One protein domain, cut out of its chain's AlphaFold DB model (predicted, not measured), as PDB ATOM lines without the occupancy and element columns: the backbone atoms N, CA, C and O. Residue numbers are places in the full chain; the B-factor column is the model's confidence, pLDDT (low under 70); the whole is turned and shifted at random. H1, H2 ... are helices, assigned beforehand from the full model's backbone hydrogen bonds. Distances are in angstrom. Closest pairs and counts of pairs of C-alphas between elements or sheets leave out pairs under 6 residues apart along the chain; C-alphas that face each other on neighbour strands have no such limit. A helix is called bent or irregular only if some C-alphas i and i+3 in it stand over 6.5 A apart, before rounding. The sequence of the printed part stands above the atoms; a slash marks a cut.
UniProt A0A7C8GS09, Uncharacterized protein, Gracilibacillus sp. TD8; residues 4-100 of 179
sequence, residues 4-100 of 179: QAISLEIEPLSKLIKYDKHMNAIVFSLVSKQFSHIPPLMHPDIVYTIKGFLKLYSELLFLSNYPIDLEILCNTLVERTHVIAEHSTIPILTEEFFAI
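This is residues 4 to 100 of the 179 residues of an uncharacterized protein of Gracilibacillus sp. TD8 (UniProt A0A7C8GS09). A long helix, H1, and a helical hairpin, H2 and H3, meet as a V: residues 24 to 32 of H1 pack on residues 40 to 50 of H2, while residues 4 to 19 of H1 stick out as a free arm. The short helix H4 is near H1 and H2. The printed part has 97 residues with four named helices, H1, H2, H3 and H4 along the chain, and no named strand; the class is all helix. It is loose, with a radius of gyration of the C-alphas of 15.7 A, and only just flat, spanning 51 by 36 by 20 A.

H1, residues 4 to 34, touches H2, residues 40 to 62, at a steep tilt of 48 degrees, opposite ways; the closest C-alphas, of Phe 28 and Val 47, are 5.9 A apart. H2 forms a helical hairpin with H3, residues 70 to 87, at a shallow tilt of 22 degrees, opposite ways. Residues 46 to 53 of H2 touch residues 77 to 85 of H3, and the closest C-alphas, of Ile 46 and Ala 85, are 6.3 A apart. H4, residues 95 to 99, is close to but not clearly touching H1, the closest C-alphas being those of Asn 24 and Phe 98, 7.3 A apart. H4 is also close to but not clearly touching H2, the closest C-alphas being those of Pro 44 and Glu 95, 5.7 A apart. H1 and H3 are apart, and so are H3 and H4. Every O i to N i+4 pair is within hydrogen-bond range in H3, against 22 of 27 in H1, 15 of 19 in H2 and 0 of 1 in H4, where 2 of 2 O i to N i+3 pairs are.

H1 measures 46.0 A from C-alpha 4 at (56.132, -16.267, 29.253) to C-alpha 34; it is irregular, but only just, with C-alphas 8 and 11 6.53 A apart. H2 measures 33.4 A and is irregular, but only just, with C-alphas 41 and 44 6.8 A apart. H3 measures 25.7 A and ends at C-alpha 87 at (24.912, -0.578, 63.679). H4 ends at C-alpha 99 at (48.793, 2.569, 53.940).

The two C-alphas farthest apart, of Gln 4 and His 37, are 51.7 A apart. The printed part has no cut. The link from H1 to H2 is tight, and the other two are short. Residues 62 to 67 stand free. The mean pLDDT of the printed part is 83.8, and residues 4 to 16 and residue 18 are under 70.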
ATOM      1  N   GLN A   4      57.181 -17.200  29.699       36.91
ATOM      2  CA  GLN A   4      56.132 -16.267  29.253       36.91
ATOM      3  C   GLN A   4      54.970 -16.124  30.250       36.91
ATOM      4  O   GLN A   4      54.255 -15.129  30.190       36.91
ATOM      5  N   ALA A   5      54.789 -17.080  31.166       38.06
ATOM      6  CA  ALA A   5      53.679 -17.064  32.119       38.06
ATOM      7  C   ALA A   5      53.856 -15.993  33.210       38.06
ATOM      8  O   ALA A   5      52.895 -15.336  33.581       38.06
ATOM      9  N   ILE A   6      55.090 -15.742  33.659       40.94
ATOM     10  CA  ILE A   6      55.342 -14.872  34.819       40.94
ATOM     11  C   ILE A   6      55.348 -13.383  34.420       40.94
ATOM     12  O   ILE A   6      54.878 -12.530  35.169       40.94
ATOM     13  N   SER A   7      55.821 -13.039  33.212       41.09
ATOM     14  CA  SER A   7      55.869 -11.633  32.758       41.09
ATOM     15  C   SER A   7      54.498 -11.047  32.393       41.09
ATOM     16  O   SER A   7      54.339  -9.828  32.399       41.09
ATOM     17  N   LEU A   8      53.504 -11.893  32.093       40.97
ATOM     18  CA  LEU A   8      52.122 -11.476  31.821       40.97
ATOM     19  C   LEU A   8      51.302 -11.213  33.098       40.97
ATOM     20  O   LEU A   8      50.247 -10.593  33.013       40.97
ATOM     21  N   GLU A   9      51.780 -11.634  34.272       51.62
ATOM     22  CA  GLU A   9      51.024 -11.555  35.532       51.62
ATOM     23  C   GLU A   9      51.278 -10.257  36.327       51.62
ATOM     24  O   GLU A   9      50.406  -9.816  37.077       51.62
ATOM     25  N   ILE A  10      52.416  -9.576  36.125       54.84
ATOM     26  CA  ILE A  10      52.818  -8.415  36.949       54.84
ATOM     27  C   ILE A  10      52.136  -7.104  36.507       54.84
ATOM     28  O   ILE A  10      51.749  -6.279  37.340       54.84
ATOM     29  N   GLU A  11      51.948  -6.884  35.203       53.84
ATOM     30  CA  GLU A  11      51.301  -5.664  34.690       53.84
ATOM     31  C   GLU A  11      49.800  -5.558  35.034       53.84
ATOM     32  O   GLU A  11      49.359  -4.486  35.459       53.84
ATOM     33  N   PRO A  12      48.988  -6.624  34.923       59.03
ATOM     34  CA  PRO A  12      47.593  -6.574  35.352       59.03
ATOM     35  C   PRO A  12      47.460  -6.440  36.873       59.03
ATOM     36  O   PRO A  12      46.680  -5.617  37.353       59.03
ATOM     37  N   LEU A  13      48.248  -7.202  37.641       61.66
ATOM     38  CA  LEU A  13      48.173  -7.246  39.107       61.66
ATOM     39  C   LEU A  13      48.451  -5.888  39.751       61.66
ATOM     40  O   LEU A  13      47.846  -5.474  40.736       61.66
ATOM     41  N   SER A  14      49.366  -5.155  39.162       60.84
ATOM     42  CA  SER A  14      49.766  -3.856  39.652       60.84
ATOM     43  C   SER A  14      48.870  -2.696  39.218       60.84
ATOM     44  O   SER A  14      48.688  -1.746  39.983       60.84
ATOM     45  N   LYS A  15      48.272  -2.770  38.021       65.69
ATOM     46  CA  LYS A  15      47.156  -1.907  37.621       65.69
ATOM     47  C   LYS A  15      45.993  -2.102  38.593       65.69
ATOM     48  O   LYS A  15      45.432  -1.108  39.049       65.69
ATOM     49  N   LEU A  16      45.712  -3.345  38.994       68.56
ATOM     50  CA  LEU A  16      44.729  -3.661  40.036       68.56
ATOM     51  C   LEU A  16      45.110  -3.062  41.397       68.56
ATOM     52  O   LEU A  16      44.258  -2.480  42.054       68.56
ATOM     53  N   ILE A  17      46.382  -3.116  41.796       71.19
ATOM     54  CA  ILE A  17      46.867  -2.511  43.050       71.19
ATOM     55  C   ILE A  17      46.779  -0.978  43.032       71.19
ATOM     56  O   ILE A  17      46.347  -0.361  44.007       71.19
ATOM     57  N   LYS A  18      47.150  -0.332  41.920       69.81
ATOM     58  CA  LYS A  18      46.993   1.122  41.750       69.81
ATOM     59  C   LYS A  18      45.525   1.527  41.764       69.81
ATOM     60  O   LYS A  18      45.189   2.539  42.381       69.81
ATOM     61  N   TYR A  19      44.676   0.749  41.099       75.19
ATOM     62  CA  TYR A  19      43.233   0.937  41.117       75.19
ATOM     63  C   TYR A  19      42.682   0.790  42.536       75.19
ATOM     64  O   TYR A  19      41.960   1.672  42.982       75.19
ATOM     65  N   ASP A  20      43.097  -0.236  43.283       79.69
ATOM     66  CA  ASP A  20      42.684  -0.432  44.674       79.69
ATOM     67  C   ASP A  20      43.059   0.769  45.552       79.69
ATOM     68  O   ASP A  20      42.196   1.303  46.242       79.69
ATOM     69  N   LYS A  21      44.293   1.290  45.452       78.75
ATOM     70  CA  LYS A  21      44.707   2.494  46.200       78.75
ATOM     71  C   LYS A  21      43.841   3.720  45.885       78.75
ATOM     72  O   LYS A  21      43.432   4.429  46.803       78.75
ATOM     73  N   HIS A  22      43.545   3.973  44.608       81.12
ATOM     74  CA  HIS A  22      42.683   5.096  44.218       81.12
ATOM     75  C   HIS A  22      41.238   4.886  44.678       81.12
ATOM     76  O   HIS A  22      40.611   5.819  45.182       81.12
ATOM     77  N   MET A  23      40.725   3.662  44.560       83.81
ATOM     78  CA  MET A  23      39.398   3.300  45.050       83.81
ATOM     79  C   MET A  23      39.293   3.484  46.561       83.81
ATOM     80  O   MET A  23      38.291   4.025  47.018       83.81
ATOM     81  N   ASN A  24      40.332   3.140  47.329       86.25
ATOM     82  CA  ASN A  24      40.363   3.373  48.775       86.25
ATOM     83  C   ASN A  24      40.166   4.854  49.085       86.25
ATOM     84  O   ASN A  24      39.279   5.187  49.860       86.25
ATOM     85  N   ALA A  25      40.912   5.745  48.428       86.12
ATOM     86  CA  ALA A  25      40.788   7.186  48.650       86.12
ATOM     87  C   ALA A  25      39.385   7.725  48.306       86.12
ATOM     88  O   ALA A  25      38.829   8.537  49.048       86.12
ATOM     89  N   ILE A  26      38.791   7.252  47.204       89.56
ATOM     90  CA  ILE A  26      37.439   7.653  46.787       89.56
ATOM     91  C   ILE A  26      36.396   7.165  47.796       89.56
ATOM     92  O   ILE A  26      35.593   7.962  48.281       89.56
ATOM     93  N   VAL A  27      36.415   5.874  48.135       91.38
ATOM     94  CA  VAL A  27      35.454   5.269  49.067       91.38
ATOM     95  C   VAL A  27      35.599   5.884  50.455       91.38
ATOM     96  O   VAL A  27      34.591   6.207  51.073       91.38
ATOM     97  N   PHE A  28      36.826   6.139  50.910       92.75
ATOM     98  CA  PHE A  28      37.078   6.830  52.171       92.75
ATOM     99  C   PHE A  28      36.447   8.226  52.175       92.75
ATOM    100  O   PHE A  28      35.691   8.557  53.084       92.75
ATOM    101  N   SER A  29      36.647   9.016  51.111       91.94
ATOM    102  CA  SER A  29      36.016  10.337  50.986       91.94
ATOM    103  C   SER A  29      34.485  10.269  51.008       91.94
ATOM    104  O   SER A  29      33.843  11.139  51.600       91.94
ATOM    105  N   LEU A  30      33.895   9.255  50.372       93.00
ATOM    106  CA  LEU A  30      32.447   9.047  50.374       93.00
ATOM    107  C   LEU A  30      31.937   8.678  51.767       93.00
ATOM    108  O   LEU A  30      30.969   9.279  52.223       93.00
ATOM    109  N   VAL A  31      32.604   7.751  52.457       94.19
ATOM    110  CA  VAL A  31      32.227   7.324  53.809       94.19
ATOM    111  C   VAL A  31      32.292   8.496  54.779       94.19
ATOM    112  O   VAL A  31      31.304   8.769  55.456       94.19
ATOM    113  N   SER A  32      33.392   9.253  54.789       91.81
ATOM    114  CA  SER A  32      33.541  10.393  55.700       91.81
ATOM    115  C   SER A  32      32.510  11.501  55.456       91.81
ATOM    116  O   SER A  32      32.156  12.219  56.390       91.81
ATOM    117  N   LYS A  33      32.014  11.652  54.219       93.56
ATOM    118  CA  LYS A  33      30.965  12.627  53.873       93.56
ATOM    119  C   LYS A  33      29.559  12.123  54.188       93.56
ATOM    120  O   LYS A  33      28.766  12.874  54.741       93.56
ATOM    121  N   GLN A  34      29.245  10.887  53.806       94.19
ATOM    122  CA  GLN A  34      27.900  10.319  53.913       94.19
ATOM    123  C   GLN A  34      27.559   9.911  55.350       94.19
ATOM    124  O   GLN A  34      26.405   9.998  55.757       94.19
ATOM    125  N   PHE A  35      28.566   9.490  56.116       94.06
ATOM    126  CA  PHE A  35      28.424   8.982  57.477       94.06
ATOM    127  C   PHE A  35      29.165   9.867  58.485       94.06
ATOM    128  O   PHE A  35      29.841   9.385  59.394       94.06
ATOM    129  N   SER A  36      29.057  11.189  58.325       92.94
ATOM    130  CA  SER A  36      29.748  12.168  59.177       92.94
ATOM    131  C   SER A  36      29.307  12.137  60.646       92.94
ATOM    132  O   SER A  36      30.003  12.669  61.507       92.94
ATOM    133  N   HIS A  37      28.141  11.557  60.941       93.06
ATOM    134  CA  HIS A  37      27.625  11.363  62.301       93.06
ATOM    135  C   HIS A  37      28.227  10.148  63.016       93.06
ATOM    136  O   HIS A  37      28.094  10.033  64.233       93.06
ATOM    137  N   ILE A  38      28.891   9.253  62.282       92.81
ATOM    138  CA  ILE A  38      29.515   8.041  62.819       92.81
ATOM    139  C   ILE A  38      30.936   8.367  63.294       92.81
ATOM    140  O   ILE A  38      31.632   9.138  62.622       92.81
ATOM    141  N   PRO A  39      31.410   7.778  64.413       92.06
ATOM    142  CA  PRO A  39      32.771   7.991  64.892       92.06
ATOM    143  C   PRO A  39      33.823   7.761  63.789       92.06
ATOM    144  O   PRO A  39      33.793   6.704  63.156       92.06
ATOM    145  N   PRO A  40      34.792   8.680  63.593       91.31
ATOM    146  CA  PRO A  40      35.822   8.543  62.555       91.31
ATOM    147  C   PRO A  40      36.614   7.233  62.624       91.31
ATOM    148  O   PRO A  40      36.993   6.683  61.596       91.31
ATOM    149  N   LEU A  41      36.793   6.681  63.830       92.88
ATOM    150  CA  LEU A  41      37.464   5.395  64.050       92.88
ATOM    151  C   LEU A  41      36.766   4.213  63.348       92.88
ATOM    152  O   LEU A  41      37.417   3.216  63.074       92.88
ATOM    153  N   MET A  42      35.470   4.317  63.037       94.00
ATOM    154  CA  MET A  42      34.732   3.277  62.310       94.00
ATOM    155  C   MET A  42      34.882   3.396  60.790       94.00
ATOM    156  O   MET A  42      34.585   2.443  60.071       94.00
ATOM    157  N   HIS A  43      35.313   4.550  60.265       93.94
ATOM    158  CA  HIS A  43      35.386   4.784  58.818       93.94
ATOM    159  C   HIS A  43      36.273   3.750  58.097       93.94
ATOM    160  O   HIS A  43      35.815   3.232  57.077       93.94
ATOM    161  N   PRO A  44      37.461   3.361  58.613       93.75
ATOM    162  CA  PRO A  44      38.277   2.300  58.020       93.75
ATOM    163  C   PRO A  44      37.530   0.970  57.838       93.75
ATOM    164  O   PRO A  44      37.607   0.358  56.770       93.75
ATOM    165  N   ASP A  45      36.760   0.546  58.840       94.12
ATOM    166  CA  ASP A  45      35.981  -0.696  58.811       94.12
ATOM    167  C   ASP A  45      34.830  -0.645  57.798       94.12
ATOM    168  O   ASP A  45      34.594  -1.604  57.052       94.12
ATOM    169  N   ILE A  46      34.145   0.499  57.701       94.75
ATOM    170  CA  ILE A  46      33.091   0.706  56.698       94.75
ATOM    171  C   ILE A  46      33.679   0.695  55.284       94.75
ATOM    172  O   ILE A  46      33.149   0.015  54.403       94.75
ATOM    173  N   VAL A  47      34.806   1.377  55.063       94.00
ATOM    174  CA  VAL A  47      35.519   1.365  53.776       94.00
ATOM    175  C   VAL A  47      35.918  -0.057  53.399       94.00
ATOM    176  O   VAL A  47      35.651  -0.497  52.280       94.00
ATOM    177  N   TYR A  48      36.508  -0.808  54.330       93.00
ATOM    178  CA  TYR A  48      36.909  -2.192  54.088       93.00
ATOM    179  C   TYR A  48      35.719  -3.092  53.747       93.00
ATOM    180  O   TYR A  48      35.793  -3.914  52.831       93.00
ATOM    181  N   THR A  49      34.587  -2.890  54.416       94.00
ATOM    182  CA  THR A  49      33.355  -3.630  54.132       94.00
ATOM    183  C   THR A  49      32.814  -3.325  52.734       94.00
ATOM    184  O   THR A  49      32.495  -4.251  51.984       94.00
ATOM    185  N   ILE A  50      32.776  -2.048  52.330       94.00
ATOM    186  CA  ILE A  50      32.374  -1.643  50.973       94.00
ATOM    187  C   ILE A  50      33.289  -2.294  49.929       94.00
ATOM    188  O   ILE A  50      32.806  -2.807  48.919       94.00
ATOM    189  N   LYS A  51      34.603  -2.347  50.176       90.31
ATOM    190  CA  LYS A  51      35.538  -3.068  49.296       90.31
ATOM    191  C   LYS A  51      35.225  -4.556  49.212       90.31
ATOM    192  O   LYS A  51      35.285  -5.125  48.125       90.31
ATOM    193  N   GLY A  52      34.888  -5.182  50.339       91.12
ATOM    194  CA  GLY A  52      34.445  -6.574  50.385       91.12
ATOM    195  C   GLY A  52      33.224  -6.809  49.496       91.12
ATOM    196  O   GLY A  52      33.216  -7.747  48.699       91.12
ATOM    197  N   PHE A  53      32.236  -5.912  49.557       92.62
ATOM    198  CA  PHE A  53      31.078  -5.958  48.669       92.62
ATOM    199  C   PHE A  53      31.460  -5.786  47.203       92.62
ATOM    200  O   PHE A  53      31.068  -6.616  46.389       92.62
ATOM    201  N   LEU A  54      32.258  -4.773  46.859       87.31
ATOM    202  CA  LEU A  54      32.711  -4.571  45.482       87.31
ATOM    203  C   LEU A  54      33.419  -5.815  44.940       87.31
ATOM    204  O   LEU A  54      33.131  -6.239  43.825       87.31
ATOM    205  N   LYS A  55      34.288  -6.441  45.741       86.38
ATOM    206  CA  LYS A  55      34.996  -7.661  45.355       86.38
ATOM    207  C   LYS A  55      34.026  -8.813  45.093       86.38
ATOM    208  O   LYS A  55      34.027  -9.348  43.990       86.38
ATOM    209  N   LEU A  56      33.172  -9.152  46.056       88.62
ATOM    210  CA  LEU A  56      32.260 -10.298  45.947       88.62
ATOM    211  C   LEU A  56      31.210 -10.106  44.847       88.62
ATOM    212  O   LEU A  56      30.959 -11.004  44.052       88.62
ATOM    213  N   TYR A  57      30.608  -8.922  44.764       89.00
ATOM    214  CA  TYR A  57      29.561  -8.653  43.781       89.00
ATOM    215  C   TYR A  57      30.104  -8.437  42.368       89.00
ATOM    216  O   TYR A  57      29.378  -8.681  41.406       89.00
ATOM    217  N   SER A  58      31.380  -8.064  42.211       83.12
ATOM    218  CA  SER A  58      32.018  -8.033  40.889       83.12
ATOM    219  C   SER A  58      32.066  -9.413  40.228       83.12
ATOM    220  O   SER A  58      31.959  -9.504  39.006       83.12
ATOM    221  N   GLU A  59      32.133 -10.496  41.008       84.81
ATOM    222  CA  GLU A  59      32.086 -11.860  40.473       84.81
ATOM    223  C   GLU A  59      30.751 -12.130  39.769       84.81
ATOM    224  O   GLU A  59      30.730 -12.745  38.702       84.81
ATOM    225  N   LEU A  60      29.643 -11.598  40.300       82.62
ATOM    226  CA  LEU A  60      28.327 -11.724  39.670       82.62
ATOM    227  C   LEU A  60      28.256 -10.982  38.332       82.62
ATOM    228  O   LEU A  60      27.583 -11.456  37.422       82.62
ATOM    229  N   LEU A  61      28.968  -9.859  38.205       78.06
ATOM    230  CA  LEU A  61      28.970  -9.019  37.004       78.06
ATOM    231  C   LEU A  61      29.907  -9.531  35.905       78.06
ATOM    232  O   LEU A  61      29.579  -9.418  34.727       78.06
ATOM    233  N   PHE A  62      31.079 -10.051  36.276       74.56
ATOM    234  CA  PHE A  62      32.148 -10.359  35.319       74.56
ATOM    235  C   PHE A  62      32.428 -11.854  35.143       74.56
ATOM    236  O   PHE A  62      32.944 -12.245  34.098       74.56
ATOM    237  N   LEU A  63      32.127 -12.687  36.143       73.81
ATOM    238  CA  LEU A  63      32.504 -14.109  36.156       73.81
ATOM    239  C   LEU A  63      31.299 -15.054  36.123       73.81
ATOM    240  O   LEU A  63      31.471 -16.265  35.987       73.81
ATOM    241  N   SER A  64      30.086 -14.518  36.240       73.00
ATOM    242  CA  SER A  64      28.856 -15.297  36.279       73.00
ATOM    243  C   SER A  64      27.929 -14.930  35.122       73.00
ATOM    244  O   SER A  64      27.804 -13.765  34.761       73.00
ATOM    245  N   ASN A  65      27.216 -15.923  34.586       77.94
ATOM    246  CA  ASN A  65      26.073 -15.704  33.688       77.94
ATOM    247  C   ASN A  65      24.754 -15.594  34.473       77.94
ATOM    248  O   ASN A  65      23.682 -15.882  33.938       77.94
ATOM    249  N   TYR A  66      24.825 -15.277  35.767       83.94
ATOM    250  CA  TYR A  66      23.635 -15.162  36.592       83.94
ATOM    251  C   TYR A  66      22.847 -13.911  36.171       83.94
ATOM    252  O   TYR A  66      23.428 -12.825  36.121       83.94
ATOM    253  N   PRO A  67      21.543 -14.027  35.858       83.88
ATOM    254  CA  PRO A  67      20.739 -12.890  35.430       83.88
ATOM    255  C   PRO A  67      20.440 -11.997  36.636       83.88
ATOM    256  O   PRO A  67      19.459 -12.202  37.351       83.88
ATOM    257  N   ILE A  68      21.320 -11.030  36.884       86.56
ATOM    258  CA  ILE A  68      21.173 -10.073  37.977       86.56
ATOM    259  C   ILE A  68      20.542  -8.775  37.482       86.56
ATOM    260  O   ILE A  68      20.931  -8.223  36.454       86.56
ATOM    261  N   ASP A  69      19.578  -8.275  38.247       90.62
ATOM    262  CA  ASP A  69      19.066  -6.923  38.080       90.62
ATOM    263  C   ASP A  69      20.040  -5.942  38.751       90.62
ATOM    264  O   ASP A  69      20.250  -5.980  39.970       90.62
ATOM    265  N   LEU A  70      20.665  -5.086  37.939       88.56
ATOM    266  CA  LEU A  70      21.662  -4.123  38.401       88.56
ATOM    267  C   LEU A  70      21.072  -3.076  39.350       88.56
ATOM    268  O   LEU A  70      21.756  -2.657  40.280       88.56
ATOM    269  N   GLU A  71      19.817  -2.673  39.153       92.62
ATOM    270  CA  GLU A  71      19.163  -1.687  40.009       92.62
ATOM    271  C   GLU A  71      18.909  -2.277  41.398       92.62
ATOM    272  O   GLU A  71      19.263  -1.672  42.415       92.62
ATOM    273  N   ILE A  72      18.384  -3.505  41.450       93.38
ATOM    274  CA  ILE A  72      18.176  -4.229  42.712       93.38
ATOM    275  C   ILE A  72      19.509  -4.449  43.428       93.38
ATOM    276  O   ILE A  72      19.596  -4.250  44.643       93.38
ATOM    277  N   LEU A  73      20.561  -4.826  42.694       91.75
ATOM    278  CA  LEU A  73      21.895  -5.003  43.257       91.75
ATOM    279  C   LEU A  73      22.419  -3.703  43.880       91.75
ATOM    280  O   LEU A  73      22.836  -3.708  45.038       91.75
ATOM    281  N   CYS A  74      22.377  -2.591  43.147       91.06
ATOM    282  CA  CYS A  74      22.831  -1.298  43.651       91.06
ATOM    283  C   CYS A  74      22.051  -0.867  44.899       91.06
ATOM    284  O   CYS A  74      22.667  -0.502  45.900       91.06
ATOM    285  N   ASN A  75      20.721  -0.982  44.883       94.75
ATOM    286  CA  ASN A  75      19.880  -0.656  46.037       94.75
ATOM    287  C   ASN A  75      20.197  -1.544  47.248       94.75
ATOM    288  O   ASN A  75      20.286  -1.051  48.371       94.75
ATOM    289  N   THR A  76      20.449  -2.834  47.019       94.06
ATOM    290  CA  THR A  76      20.867  -3.777  48.066       94.06
ATOM    291  C   THR A  76      22.217  -3.385  48.667       94.06
ATOM    292  O   THR A  76      22.394  -3.440  49.879       94.06
ATOM    293  N   LEU A  77      23.190  -2.987  47.843       94.25
ATOM    294  CA  LEU A  77      24.503  -2.558  48.326       94.25
ATOM    295  C   LEU A  77      24.408  -1.286  49.174       94.25
ATOM    296  O   LEU A  77      25.022  -1.225  50.237       94.25
ATOM    297  N   VAL A  78      23.606  -0.308  48.744       94.25
ATOM    298  CA  VAL A  78      23.350   0.922  49.507       94.25
ATOM    299  C   VAL A  78      22.711   0.605  50.859       94.25
ATOM    300  O   VAL A  78      23.203   1.075  51.884       94.25
ATOM    301  N   GLU A  79      21.657  -0.216  50.874       96.94
ATOM    302  CA  GLU A  79      20.962  -0.621  52.102       96.94
ATOM    303  C   GLU A  79      21.914  -1.308  53.083       96.94
ATOM    304  O   GLU A  79      22.045  -0.870  54.226       96.94
ATOM    305  N   ARG A  80      22.671  -2.308  52.626       96.62
ATOM    306  CA  ARG A  80      23.606  -3.045  53.487       96.62
ATOM    307  C   ARG A  80      24.724  -2.178  54.025       96.62
ATOM    308  O   ARG A  80      25.068  -2.292  55.199       96.62
ATOM    309  N   THR A  81      25.307  -1.316  53.191       95.12
ATOM    310  CA  THR A  81      26.326  -0.371  53.652       95.12
ATOM    311  C   THR A  81      25.749   0.568  54.707       95.12
ATOM    312  O   THR A  81      26.411   0.799  55.714       95.12
ATOM    313  N   HIS A  82      24.516   1.051  54.529       95.69
ATOM    314  CA  HIS A  82      23.860   1.905  55.515       95.69
ATOM    315  C   HIS A  82      23.603   1.166  56.836       95.69
ATOM    316  O   HIS A  82      23.937   1.694  57.892       95.69
ATOM    317  N   VAL A  83      23.068  -0.057  56.796       96.56
ATOM    318  CA  VAL A  83      22.827  -0.871  58.001       96.56
ATOM    319  C   VAL A  83      24.129  -1.127  58.758       96.56
ATOM    320  O   VAL A  83      24.184  -0.956  59.974       96.56
ATOM    321  N   ILE A  84      25.195  -1.505  58.052       94.69
ATOM    322  CA  ILE A  84      26.493  -1.773  58.680       94.69
ATOM    323  C   ILE A  84      27.078  -0.496  59.271       94.69
ATOM    324  O   ILE A  84      27.596  -0.547  60.382       94.69
ATOM    325  N   ALA A  85      26.968   0.633  58.574       94.00
ATOM    326  CA  ALA A  85      27.420   1.913  59.091       94.00
ATOM    327  C   ALA A  85      26.711   2.243  60.418       94.00
ATOM    328  O   ALA A  85      27.377   2.403  61.435       94.00
ATOM    329  N   GLU A  86      25.376   2.232  60.448       94.06
ATOM    330  CA  GLU A  86      24.594   2.643  61.628       94.06
ATOM    331  C   GLU A  86      24.731   1.717  62.842       94.06
ATOM    332  O   GLU A  86      24.556   2.156  63.979       94.06
ATOM    333  N   HIS A  87      24.998   0.429  62.619       94.69
ATOM    334  CA  HIS A  87      24.912  -0.578  63.679       94.69
ATOM    335  C   HIS A  87      26.249  -1.208  64.077       94.69
ATOM    336  O   HIS A  87      26.309  -1.900  65.096       94.69
ATOM    337  N   SER A  88      27.328  -0.979  63.326       92.19
ATOM    338  CA  SER A  88      28.658  -1.452  63.720       92.19
ATOM    339  C   SER A  88      29.193  -0.651  64.903       92.19
ATOM    340  O   SER A  88      29.240   0.575  64.870       92.19
ATOM    341  N   THR A  89      29.643  -1.349  65.943       91.81
ATOM    342  CA  THR A  89      30.143  -0.719  67.178       91.81
ATOM    343  C   THR A  89      31.565  -1.123  67.550       91.81
ATOM    344  O   THR A  89      32.139  -0.548  68.472       91.81
ATOM    345  N   ILE A  90      32.139  -2.107  66.854       94.38
ATOM    346  CA  ILE A  90      33.453  -2.672  67.165       94.38
ATOM    347  C   ILE A  90      34.402  -2.336  66.010       94.38
ATOM    348  O   ILE A  90      34.283  -2.961  64.955       94.38
ATOM    349  N   PRO A  91      35.323  -1.371  66.184       92.62
ATOM    350  CA  PRO A  91      36.357  -1.101  65.198       92.62
ATOM    351  C   PRO A  91      37.455  -2.166  65.281       92.62
ATOM    352  O   PRO A  91      37.855  -2.573  66.377       92.62
ATOM    353  N   ILE A  92      37.956  -2.605  64.131       93.31
ATOM    354  CA  ILE A  92      39.101  -3.522  64.034       93.31
ATOM    355  C   ILE A  92      40.199  -2.966  63.125       93.31
ATOM    356  O   ILE A  92      41.373  -3.274  63.342       93.31
ATOM    357  N   LEU A  93      39.858  -2.118  62.153       92.25
ATOM    358  CA  LEU A  93      40.826  -1.529  61.234       92.25
ATOM    359  C   LEU A  93      41.177  -0.091  61.609       92.25
ATOM    360  O   LEU A  93      40.351   0.694  62.064       92.25
ATOM    361  N   THR A  94      42.427   0.270  61.347       88.69
ATOM    362  CA  THR A  94      42.914   1.651  61.406       88.69
ATOM    363  C   THR A  94      43.158   2.172  59.993       88.69
ATOM    364  O   THR A  94      43.290   1.398  59.043       88.69
ATOM    365  N   GLU A  95      43.253   3.494  59.829       83.44
ATOM    366  CA  GLU A  95      43.629   4.098  58.539       83.44
ATOM    367  C   GLU A  95      44.981   3.573  58.023       83.44
ATOM    368  O   GLU A  95      45.172   3.424  56.816       83.44
ATOM    369  N   GLU A  96      45.887   3.208  58.935       85.06
ATOM    370  CA  GLU A  96      47.210   2.656  58.631       85.06
ATOM    371  C   GLU A  96      47.128   1.374  57.799       85.06
ATOM    372  O   GLU A  96      47.989   1.154  56.951       85.06
ATOM    373  N   PHE A  97      46.072   0.565  57.963       84.69
ATOM    374  CA  PHE A  97      45.857  -0.633  57.149       84.69
ATOM    375  C   PHE A  97      45.850  -0.317  55.647       84.69
ATOM    376  O   PHE A  97      46.426  -1.054  54.848       84.69
ATOM    377  N   PHE A  98      45.250   0.808  55.253       79.50
ATOM    378  CA  PHE A  98      45.189   1.234  53.853       79.50
ATOM    379  C   PHE A  98      46.511   1.825  53.346       79.50
ATOM    380  O   PHE A  98      46.685   1.979  52.134       79.50
ATOM    381  N   ALA A  99      47.439   2.136  54.253       75.19
ATOM    382  CA  ALA A  99      48.793   2.569  53.940       75.19
ATOM    383  C   ALA A  99      49.792   1.400  53.852       75.19
ATOM    384  O   ALA A  99      50.884   1.599  53.317       75.19
ATOM    385  N   ILE A 100      49.431   0.194  54.322       72.19
ATOM    386  CA  ILE A 100      50.302  -0.987  54.245       72.19
ATOM    387  C   ILE A 100      50.618  -1.276  52.767       72.19
ATOM    388  O   ILE A 100      49.700  -1.472  51.960       72.19
TER     389      ILE A 100